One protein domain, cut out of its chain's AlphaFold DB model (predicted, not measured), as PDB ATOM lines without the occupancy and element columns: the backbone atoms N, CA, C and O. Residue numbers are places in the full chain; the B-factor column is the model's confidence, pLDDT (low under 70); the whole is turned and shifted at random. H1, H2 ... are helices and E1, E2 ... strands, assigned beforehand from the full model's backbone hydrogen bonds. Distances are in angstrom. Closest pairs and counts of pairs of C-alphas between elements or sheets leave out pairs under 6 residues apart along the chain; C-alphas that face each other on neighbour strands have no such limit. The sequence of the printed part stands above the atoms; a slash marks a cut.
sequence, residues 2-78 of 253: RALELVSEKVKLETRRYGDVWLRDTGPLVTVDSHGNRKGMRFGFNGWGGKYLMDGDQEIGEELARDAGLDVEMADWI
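This is residues 2 to 78 of the 253 residues of the protein "Agmatine deiminase" of Sphingomonas sp. LH128 (UniProt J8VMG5). A small sheet of three strands, with the helix H4 over one face, makes the body, and from H2 an arm leads away through residues 22 to 7 to the short helix H1, with residues 5 to 11 sticking out. Another short helix, H3, lies far from H1, on the way from E2 to H4. The printed part has 77 residues, with four named helices and three named strands in the order H1 H2 E1 E2 H3 H4 E3; the mixed sheet runs E1 E2 E3. The class is mixed, helices and strands, and the whole is loose, with a radius of gyration of the C-alphas of 14.3 A, and flat, spanning 41 by 36 by 14 A.

Start at H1, residues 2 to 6, apart from the other named elements. Next, H2, residues 23 to 26, and H4, residues 60 to 67, only just touch, with 3 pairs of C-alphas within 8 A, the closest those of Thr 26 and Gly 61 at 5.7 A. E1, residues 29 to 32, and E2, residues 38 to 44, form an antiparallel hairpin; look for N 31 and O 39, 2.9 A apart and within hydrogen-bond range. H3, residues 47 to 50, is not on the sheet. H4 is on it at a height of 8.9 A, and its Ala 65 and Gly 40 of E2 have the closest C-alphas, 5.6 A apart. On the local plane H4 stands at 18 degrees to E2, along the strands. E3, residues 71 to 78, is parallel to E2, with N 42 and O 73 at 2.8 A. E2, H3, H4 and E3 form a strand-helix-strand unit, two parallel neighbours with helices between, with a right-handed crossover. In H4 every O i to N i+4 pair is within range; H1 has 0 of 1, but 2 of 2 O i to N i+3 pairs, and H2 and H3 are too short for an i+4 pair.

Find C-alpha 2 at (215.962, 100.439, 180.026), where H1 begins. From C-alpha 38 at (212.723, 122.029, 207.031), E2 runs 20.0 A; H4 is 10.7 A long and E1 10.1 A. E3, 19.6 A long, bends by 55 degrees at residue 75 and ends at C-alpha 78, (193.148, 119.369, 199.033).

The two C-alphas farthest apart, those of Arg 2 and Ser 34, are 43.7 A apart. The printed part has no cut; the link from H1 to H2, 16 residues, is long. The mean pLDDT of the printed part is 95.4, and no printed residue is under 70.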
ATOM      1  N   ARG A   2     216.024  99.317 180.991       86.94
ATOM      2  CA  ARG A   2     215.962 100.439 180.026       86.94
ATOM      3  C   ARG A   2     216.208 101.836 180.618       86.94
ATOM      4  O   ARG A   2     216.904 102.627 180.008       86.94
ATOM      5  N   ALA A   3     215.695 102.139 181.815       84.88
ATOM      6  CA  ALA A   3     215.908 103.451 182.443       84.88
ATOM      7  C   ALA A   3     217.398 103.789 182.667       84.88
ATOM      8  O   ALA A   3     217.782 104.938 182.497       84.88
ATOM      9  N   LEU A   4     218.241 102.791 182.975       86.44
ATOM     10  CA  LEU A   4     219.691 102.981 183.156       86.44
ATOM     11  C   LEU A   4     220.400 103.385 181.859       86.44
ATOM     12  O   LEU A   4     221.455 103.999 181.913       86.44
ATOM     13  N   GLU A   5     219.835 103.036 180.705       94.06
ATOM     14  CA  GLU A   5     220.393 103.383 179.394       94.06
ATOM     15  C   GLU A   5     220.013 104.810 178.967       94.06
ATOM     16  O   GLU A   5     220.617 105.354 178.047       94.06
ATOM     17  N   LEU A   6     219.014 105.418 179.621       93.56
ATOM     18  CA  LEU A   6     218.469 106.732 179.268       93.56
ATOM     19  C   LEU A   6     219.029 107.877 180.120       93.56
ATOM     20  O   LEU A   6     218.821 109.040 179.781       93.56
ATOM     21  N   VAL A   7     219.713 107.575 181.226       94.50
ATOM     22  CA  VAL A   7     220.214 108.585 182.166       94.50
ATOM     23  C   VAL A   7     221.704 108.413 182.432       94.50
ATOM     24  O   VAL A   7     222.245 107.314 182.374       94.50
ATOM     25  N   SER A   8     222.383 109.516 182.749       95.06
ATOM     26  CA  SER A   8     223.784 109.460 183.185       95.06
ATOM     27  C   SER A   8     223.920 108.828 184.577       95.06
ATOM     28  O   SER A   8     222.977 108.840 185.364       95.06
ATOM     29  N   GLU A   9     225.131 108.399 184.935       93.81
ATOM     30  CA  GLU A   9     225.465 107.869 186.271       93.81
ATOM     31  C   GLU A   9     225.193 108.844 187.433       93.81
ATOM     32  O   GLU A   9     225.137 108.433 188.590       93.81
ATOM     33  N   LYS A  10     225.001 110.138 187.140       94.44
ATOM     34  CA  LYS A  10     224.642 111.159 188.135       94.44
ATOM     35  C   LYS A  10     223.182 111.066 188.590       94.44
ATOM     36  O   LYS A  10     222.822 111.707 189.573       94.44
ATOM     37  N   VAL A  11     222.341 110.318 187.876       95.25
ATOM     38  CA  VAL A  11     220.927 110.131 188.215       95.25
ATOM     39  C   VAL A  11     220.779 108.880 189.072       95.25
ATOM     40  O   VAL A  11     221.079 107.768 188.639       95.25
ATOM     41  N   LYS A  12     220.275 109.056 190.295       93.12
ATOM     42  CA  LYS A  12     219.879 107.940 191.154       93.12
ATOM     43  C   LYS A  12     218.514 107.430 190.698       93.12
ATOM     44  O   LYS A  12     217.544 108.178 190.709       93.12
ATOM     45  N   LEU A  13     218.447 106.158 190.316       92.94
ATOM     46  CA  LEU A  13     217.183 105.504 189.990       92.94
ATOM     47  C   LEU A  13     216.584 104.848 191.230       92.94
ATOM     48  O   LEU A  13     217.274 104.146 191.970       92.94
ATOM     49  N   GLU A  14     215.283 105.034 191.406       91.56
ATOM     50  CA  GLU A  14     214.503 104.442 192.486       91.56
ATOM     51  C   GLU A  14     213.241 103.802 191.911       91.56
ATOM     52  O   GLU A  14     212.689 104.266 190.917       91.56
ATOM     53  N   THR A  15     212.800 102.701 192.513       92.50
ATOM     54  CA  THR A  15     211.518 102.073 192.176       92.50
ATOM     55  C   THR A  15     210.535 102.420 193.278       92.50
ATOM     56  O   THR A  15     210.779 102.089 194.436       92.50
ATOM     57  N   ARG A  16     209.444 103.087 192.908       92.38
ATOM     58  CA  ARG A  16     208.394 103.541 193.820       92.38
ATOM     59  C   ARG A  16     207.032 103.115 193.295       92.38
ATOM     60  O   ARG A  16     206.886 102.867 192.098       92.38
ATOM     61  N   ARG A  17     206.051 103.036 194.191       94.94
ATOM     62  CA  ARG A  17     204.642 102.903 193.818       94.94
ATOM     63  C   ARG A  17     204.063 104.307 193.703       94.94
ATOM     64  O   ARG A  17     204.098 105.056 194.666       94.94
ATOM     65  N   TYR A  18     203.578 104.643 192.524       94.25
ATOM     66  CA  TYR A  18     202.899 105.894 192.221       94.25
ATOM     67  C   TYR A  18     201.980 105.634 191.029       94.25
ATOM     68  O   TYR A  18     202.222 104.693 190.262       94.25
ATOM     69  N   GLY A  19     200.914 106.416 190.921       93.19
ATOM     70  CA  GLY A  19     199.895 106.227 189.907       93.19
ATOM     71  C   GLY A  19     200.279 106.915 188.608       93.19
ATOM     72  O   GLY A  19     200.448 106.253 187.584       93.19
ATOM     73  N   ASP A  20     200.480 108.229 188.689       92.44
ATOM     74  CA  ASP A  20     200.848 109.076 187.557       92.44
ATOM     75  C   ASP A  20     202.131 109.887 187.826       92.44
ATOM     76  O   ASP A  20     202.612 110.004 188.954       92.44
ATOM     77  N   VAL A  21     202.744 110.433 186.778       93.06
ATOM     78  CA  VAL A  21     204.106 111.005 186.808       93.06
ATOM     79  C   VAL A  21     204.196 112.426 187.392       93.06
ATOM     80  O   VAL A  21     205.289 112.992 187.479       93.06
ATOM     81  N   TRP A  22     203.078 113.004 187.832       95.81
ATOM     82  CA  TRP A  22     202.934 114.422 188.185       95.81
ATOM     83  C   TRP A  22     203.374 114.757 189.617       95.81
ATOM     84  O   TRP A  22     202.601 115.231 190.450       95.81
ATOM     85  N   LEU A  23     204.662 114.552 189.912       95.94
ATOM     86  CA  LEU A  23     205.237 114.802 191.244       95.94
ATOM     87  C   LEU A  23     205.187 116.269 191.698       95.94
ATOM     88  O   LEU A  23     205.323 116.529 192.893       95.94
ATOM     89  N   ARG A  24     204.979 117.223 190.781       97.88
ATOM     90  CA  ARG A  24     204.661 118.619 191.127       97.88
ATOM     91  C   ARG A  24     203.430 118.690 192.035       97.88
ATOM     92  O   ARG A  24     203.436 119.456 192.994       97.88
ATOM     93  N   ASP A  25     202.437 117.847 191.777       97.94
ATOM     94  CA  ASP A  25     201.141 117.884 192.448       97.94
ATOM     95  C   ASP A  25     201.018 116.846 193.561       97.94
ATOM     96  O   ASP A  25     200.390 117.107 194.586       97.94
ATOM     97  N   THR A  26     201.658 115.686 193.398       97.38
ATOM     98  CA  THR A  26     201.595 114.585 194.372       97.38
ATOM     99  C   THR A  26     202.764 114.573 195.356       97.38
ATOM    100  O   THR A  26     202.684 113.909 196.391       97.38
ATOM    101  N   GLY A  27     203.837 115.323 195.089       97.12
ATOM    102  CA  GLY A  27     205.025 115.426 195.937       97.12
ATOM    103  C   GLY A  27     204.840 116.310 197.181       97.12
ATOM    104  O   GLY A  27     203.841 117.017 197.321       97.12
ATOM    105  N   PRO A  28     205.784 116.276 198.136       97.56
ATOM    106  CA  PRO A  28     205.724 117.133 199.314       97.56
ATOM    107  C   PRO A  28     206.094 118.580 198.969       97.56
ATOM    108  O   PRO A  28     207.042 118.831 198.221       97.56
ATOM    109  N   LEU A  29     205.416 119.539 199.598       98.06
ATOM    110  CA  LEU A  29     205.837 120.938 199.591       98.06
ATOM    111  C   LEU A  29     206.775 121.177 200.770       98.06
ATOM    112  O   LEU A  29     206.382 121.041 201.925       98.06
ATOM    113  N   VAL A  30     208.035 121.506 200.497       97.56
ATOM    114  CA  VAL A  30     209.023 121.712 201.561       97.56
ATOM    115  C   VAL A  30     208.935 123.145 202.077       97.56
ATOM    116  O   VAL A  30     209.212 124.085 201.337       97.56
ATOM    117  N   THR A  31     208.595 123.307 203.354       96.81
ATOM    118  CA  THR A  31     208.593 124.599 204.053       96.81
ATOM    119  C   THR A  31     209.823 124.739 204.943       96.81
ATOM    120  O   THR A  31     210.459 123.746 205.316       96.81
ATOM    121  N   VAL A  32     210.183 125.985 205.260       94.88
ATOM    122  CA  VAL A  32     211.318 126.322 206.128       94.88
ATOM    123  C   VAL A  32     210.854 127.311 207.190       94.88
ATOM    124  O   VAL A  32     210.255 128.329 206.850       94.88
ATOM    125  N   ASP A  33     211.111 127.019 208.464       90.44
ATOM    126  CA  ASP A  33     210.786 127.934 209.563       90.44
ATOM    127  C   ASP A  33     211.864 129.020 209.771       90.44
ATOM    128  O   ASP A  33     212.930 129.016 209.151       90.44
ATOM    129  N   SER A  34     211.607 129.961 210.685       89.38
ATOM    130  CA  SER A  34     212.532 131.059 211.012       89.38
ATOM    131  C   SER A  34     213.848 130.608 211.662       89.38
ATOM    132  O   SER A  34     214.794 131.393 211.743       89.38
ATOM    133  N   HIS A  35     213.929 129.355 212.113       93.00
ATOM    134  CA  HIS A  35     215.133 128.733 212.657       93.00
ATOM    135  C   HIS A  35     215.892 127.905 211.604       93.00
ATOM    136  O   HIS A  35     216.964 127.379 211.905       93.00
ATOM    137  N   GLY A  36     215.379 127.823 210.371       93.38
ATOM    138  CA  GLY A  36     215.964 127.061 209.271       93.38
ATOM    139  C   GLY A  36     215.590 125.576 209.268       93.38
ATOM    140  O   GLY A  36     216.153 124.815 208.474       93.38
ATOM    141  N   ASN A  37     214.664 125.141 210.126       94.75
ATOM    142  CA  ASN A  37     214.185 123.764 210.114       94.75
ATOM    143  C   ASN A  37     213.295 123.546 208.895       94.75
ATOM    144  O   ASN A  37     212.463 124.389 208.559       94.75
ATOM    145  N   ARG A  38     213.470 122.399 208.235       97.25
ATOM    146  CA  ARG A  38     212.723 122.029 207.031       97.25
ATOM    147  C   ARG A  38     211.687 120.971 207.361       97.25
ATOM    148  O   ARG A  38     211.998 120.025 208.081       97.25
ATOM    149  N   LYS A  39     210.505 121.096 206.769       97.19
ATOM    150  CA  LYS A  39     209.393 120.157 206.931       97.19
ATOM    151  C   LYS A  39     208.745 119.884 205.578       97.19
ATOM    152  O   LYS A  39     208.612 120.794 204.766       97.19
ATOM    153  N   GLY A  40     208.361 118.639 205.327       98.19
ATOM    154  CA  GLY A  40     207.532 118.270 204.186       98.19
ATOM    155  C   GLY A  40     206.057 118.436 204.538       98.19
ATOM    156  O   GLY A  40     205.517 117.652 205.315       98.19
ATOM    157  N   MET A  41     205.401 119.436 203.959       98.25
ATOM    158  CA  MET A  41     203.951 119.567 204.013       98.25
ATOM    159  C   MET A  41     203.304 118.654 202.976       98.25
ATOM    160  O   MET A  41     203.684 118.633 201.800       98.25
ATOM    161  N   ARG A  42     202.311 117.895 203.429       98.12
ATOM    162  CA  ARG A  42     201.445 117.051 202.613       98.12
ATOM    163  C   ARG A  42     200.027 117.589 202.653       98.12
ATOM    164  O   ARG A  42     199.586 118.122 203.666       98.12
ATOM    165  N   PHE A  43     199.330 117.420 201.543       98.44
ATOM    166  CA  PHE A  43     197.946 117.830 201.362       98.44
ATOM    167  C   PHE A  43     197.161 116.644 200.813       98.44
ATOM    168  O   PHE A  43     197.744 115.679 200.305       98.44
ATOM    169  N   GLY A  44     195.837 116.707 200.917       97.88
ATOM    170  CA  GLY A  44     194.986 115.764 200.210       97.88
ATOM    171  C   GLY A  44     195.201 115.892 198.701       97.88
ATOM    172  O   GLY A  44     195.285 117.000 198.177       97.88
ATOM    173  N   PHE A  45     195.248 114.761 198.004       98.00
ATOM    174  CA  PHE A  45     195.254 114.704 196.546       98.00
ATOM    175  C   PHE A  45     194.068 113.863 196.080       98.00
ATOM    176  O   PHE A  45     193.825 112.779 196.615       98.00
ATOM    177  N   ASN A  46     193.314 114.357 195.098       97.50
ATOM    178  CA  ASN A  46     192.118 113.677 194.596       97.50
ATOM    179  C   ASN A  46     192.113 113.471 193.072       97.50
ATOM    180  O   ASN A  46     191.050 113.210 192.510       97.50
ATOM    181  N   GLY A  47     193.264 113.589 192.401       96.62
ATOM    182  CA  GLY A  47     193.344 113.464 190.943       96.62
ATOM    183  C   GLY A  47     192.658 114.622 190.223       96.62
ATOM    184  O   GLY A  47     191.796 114.381 189.373       96.62
ATOM    185  N   TRP A  48     192.983 115.861 190.609       97.50
ATOM    186  CA  TRP A  48     192.462 117.112 190.037       97.50
ATOM    187  C   TRP A  48     190.930 117.170 189.961       97.50
ATOM    188  O   TRP A  48     190.338 117.442 188.911       97.50
ATOM    189  N   GLY A  49     190.271 116.879 191.083       97.00
ATOM    190  CA  GLY A  49     188.814 116.870 191.182       97.00
ATOM    191  C   GLY A  49     188.160 115.535 190.830       97.00
ATOM    192  O   GLY A  49     187.042 115.522 190.316       97.00
ATOM    193  N   GLY A  50     188.840 114.414 191.089       95.94
ATOM    194  CA  GLY A  50     188.314 113.066 190.856       95.94
ATOM    195  C   GLY A  50     188.438 112.576 189.414       95.94
ATOM    196  O   GLY A  50     187.783 111.600 189.053       95.94
ATOM    197  N   LYS A  51     189.250 113.242 188.585       94.94
ATOM    198  CA  LYS A  51     189.453 112.881 187.175       94.94
ATOM    199  C   LYS A  51     190.354 111.656 187.041       94.94
ATOM    200  O   LYS A  51     190.016 110.729 186.310       94.94
ATOM    201  N   TYR A  52     191.467 111.644 187.777       92.75
ATOM    202  CA  TYR A  52     192.533 110.650 187.625       92.75
ATOM    203  C   TYR A  52     193.125 110.252 188.978       92.75
ATOM    204  O   TYR A  52     194.287 110.511 189.269       92.75
ATOM    205  N   LEU A  53     192.312 109.654 189.851       92.19
ATOM    206  CA  LEU A  53     192.830 109.136 191.115       92.19
ATOM    207  C   LEU A  53     193.434 107.750 190.897       92.19
ATOM    208  O   LEU A  53     192.700 106.772 190.722       92.19
ATOM    209  N   MET A  54     194.760 107.678 190.911       95.12
ATOM    210  CA  MET A  54     195.493 106.439 190.712       95.12
ATOM    211  C   MET A  54     196.152 105.948 192.002       95.12
ATOM    212  O   MET A  54     196.346 106.668 192.982       95.12
ATOM    213  N   ASP A  55     196.442 104.652 192.010       95.38
ATOM    214  CA  ASP A  55     197.006 103.955 193.154       95.38
ATOM    215  C   ASP A  55     198.455 104.398 193.423       95.38
ATOM    216  O   ASP A  55     199.315 104.262 192.556       95.38
ATOM    217  N   GLY A  56     198.736 104.893 194.633       94.56
ATOM    218  CA  GLY A  56     200.059 105.368 195.053       94.56
ATOM    219  C   GLY A  56     200.255 106.890 195.027       94.56
ATOM    220  O   GLY A  56     201.214 107.379 195.622       94.56
ATOM    221  N   ASP A  57     199.373 107.658 194.378       95.56
ATOM    222  CA  ASP A  57     199.534 109.121 194.263       95.56
ATOM    223  C   ASP A  57     199.367 109.860 195.595       95.56
ATOM    224  O   ASP A  57     199.936 110.933 195.806       95.56
ATOM    225  N   GLN A  58     198.589 109.296 196.518       95.94
ATOM    226  CA  GLN A  58     198.370 109.909 197.828       95.94
ATOM    227  C   GLN A  58     199.568 109.664 198.759       95.94
ATOM    228  O   GLN A  58     199.921 110.532 199.564       95.94
ATOM    229  N   GLU A  59     200.231 108.517 198.605       95.88
ATOM    230  CA  GLU A  59     201.313 108.041 199.461       95.88
ATOM    231  C   GLU A  59     202.695 108.568 199.045       95.88
ATOM    232  O   GLU A  59     203.506 108.912 199.911       95.88
ATOM    233  N   ILE A  60     202.965 108.683 197.737       96.38
ATOM    234  CA  ILE A  60     204.316 108.935 197.207       96.38
ATOM    235  C   ILE A  60     204.987 110.175 197.810       96.38
ATOM    236  O   ILE A  60     206.174 110.150 198.137       96.38
ATOM    237  N   GLY A  61     204.239 111.263 198.015       96.75
ATOM    238  CA  GLY A  61     204.815 112.490 198.551       96.75
ATOM    239  C   GLY A  61     205.300 112.362 200.000       96.75
ATOM    240  O   GLY A  61     206.305 112.974 200.362       96.75
ATOM    241  N   GLU A  62     204.622 111.562 200.830       96.81
ATOM    242  CA  GLU A  62     205.069 111.295 202.202       96.81
ATOM    243  C   GLU A  62     206.322 110.411 202.204       96.81
ATOM    244  O   GLU A  62     207.273 110.708 202.931       96.81
ATOM    245  N   GLU A  63     206.355 109.373 201.363       96.38
ATOM    246  CA  GLU A  63     207.527 108.503 201.214       96.38
ATOM    247  C   GLU A  63     208.775 109.310 200.828       96.38
ATOM    248  O   GLU A  63     209.818 109.196 201.478       96.38
ATOM    249  N   LEU A  64     208.653 110.189 199.826       96.69
ATOM    250  CA  LEU A  64     209.748 111.050 199.371       96.69
ATOM    251  C   LEU A  64     210.243 111.998 200.472       96.69
ATOM    252  O   LEU A  64     211.452 112.187 200.622       96.69
ATOM    253  N   ALA A  65     209.336 112.588 201.257       97.25
ATOM    254  CA  ALA A  65     209.714 113.489 202.344       97.25
ATOM    255  C   ALA A  65     210.471 112.756 203.464       97.25
ATOM    256  O   ALA A  65     211.512 113.237 203.922       97.25
ATOM    257  N   ARG A  66     209.993 111.571 203.870       96.69
ATOM    258  CA  ARG A  66     210.644 110.755 204.909       96.69
ATOM    259  C   ARG A  66     212.033 110.292 204.480       96.69
ATOM    260  O   ARG A  66     212.970 110.385 205.270       96.69
ATOM    261  N   ASP A  67     212.188 109.869 203.228       95.50
ATOM    262  CA  ASP A  67     213.484 109.434 202.692       95.50
ATOM    263  C   ASP A  67     214.484 110.587 202.544       95.50
ATOM    264  O   ASP A  67     215.694 110.388 202.670       95.50
ATOM    265  N   ALA A  68     213.989 111.812 202.346       95.69
ATOM    266  CA  ALA A  68     214.794 113.029 202.409       95.69
ATOM    267  C   ALA A  68     215.158 113.450 203.850       95.69
ATOM    268  O   ALA A  68     215.874 114.439 204.034       95.69
ATOM    269  N   GLY A  69     214.691 112.718 204.869       96.94
ATOM    270  CA  GLY A  69     214.928 113.010 206.283       96.94
ATOM    271  C   GLY A  69     214.139 114.214 206.798       96.94
ATOM    272  O   GLY A  69     214.599 114.881 207.724       96.94
ATOM    273  N   LEU A  70     213.000 114.529 206.177       97.88
ATOM    274  CA  LEU A  70     212.118 115.609 206.603       97.88
ATOM    275  C   LEU A  70     211.058 115.083 207.572       97.88
ATOM    276  O   LEU A  70     210.483 114.011 207.359       97.88
ATOM    277  N   ASP A  71     210.743 115.885 208.586       96.56
ATOM    278  CA  ASP A  71     209.486 115.721 209.311       96.56
ATOM    279  C   ASP A  71     208.323 115.961 208.345       96.56
ATOM    280  O   ASP A  71     208.404 116.818 207.458       96.56
ATOM    281  N   VAL A  72     207.246 115.194 208.508       97.62
ATOM    282  CA  VAL A  72     206.071 115.263 207.636       97.62
ATOM    283  C   VAL A  72     204.861 115.701 208.436       97.62
ATOM    284  O   VAL A  72     204.571 115.132 209.489       97.62
ATOM    285  N   GLU A  73     204.134 116.674 207.903       97.56
ATOM    286  CA  GLU A  73     202.847 117.111 208.433       97.56
ATOM    287  C   GLU A  73     201.792 117.082 207.331       97.56
ATOM    288  O   GLU A  73     202.049 117.498 206.203       97.56
ATOM    289  N   MET A  74     200.613 116.564 207.668       97.62
ATOM    290  CA  MET A  74     199.485 116.436 206.752       97.62
ATOM    291  C   MET A  74     198.445 117.508 207.057       97.62
ATOM    292  O   MET A  74     197.919 117.571 208.169       97.62
ATOM    293  N   ALA A  75     198.138 118.325 206.057       98.12
ATOM    294  CA  ALA A  75     197.100 119.334 206.116       98.12
ATOM    295  C   ALA A  75     195.700 118.722 205.926       98.12
ATOM    296  O   ALA A  75     195.527 117.627 205.391       98.12
ATOM    297  N   ASP A  76     194.676 119.458 206.355       97.75
ATOM    298  CA  ASP A  76     193.273 119.027 206.382       97.75
ATOM    299  C   ASP A  76     192.466 119.402 205.121       97.75
ATOM    300  O   ASP A  76     191.247 119.545 205.189       97.75
ATOM    301  N   TRP A  77     193.130 119.606 203.980       98.50
ATOM    302  CA  TRP A  77     192.518 120.106 202.744       98.50
ATOM    303  C   TRP A  77     193.270 119.635 201.495       98.50
ATOM    304  O   TRP A  77     194.389 119.126 201.580       98.50
ATOM    305  N   ILE A  78     192.616 119.768 200.340       98.62
ATOM    306  CA  ILE A  78     193.148 119.369 199.033       98.62
ATOM    307  C   ILE A  78     193.936 120.527 198.435       98.62
ATOM    308  O   ILE A  78     193.406 121.639 198.351       98.62
TER     309      ILE A  78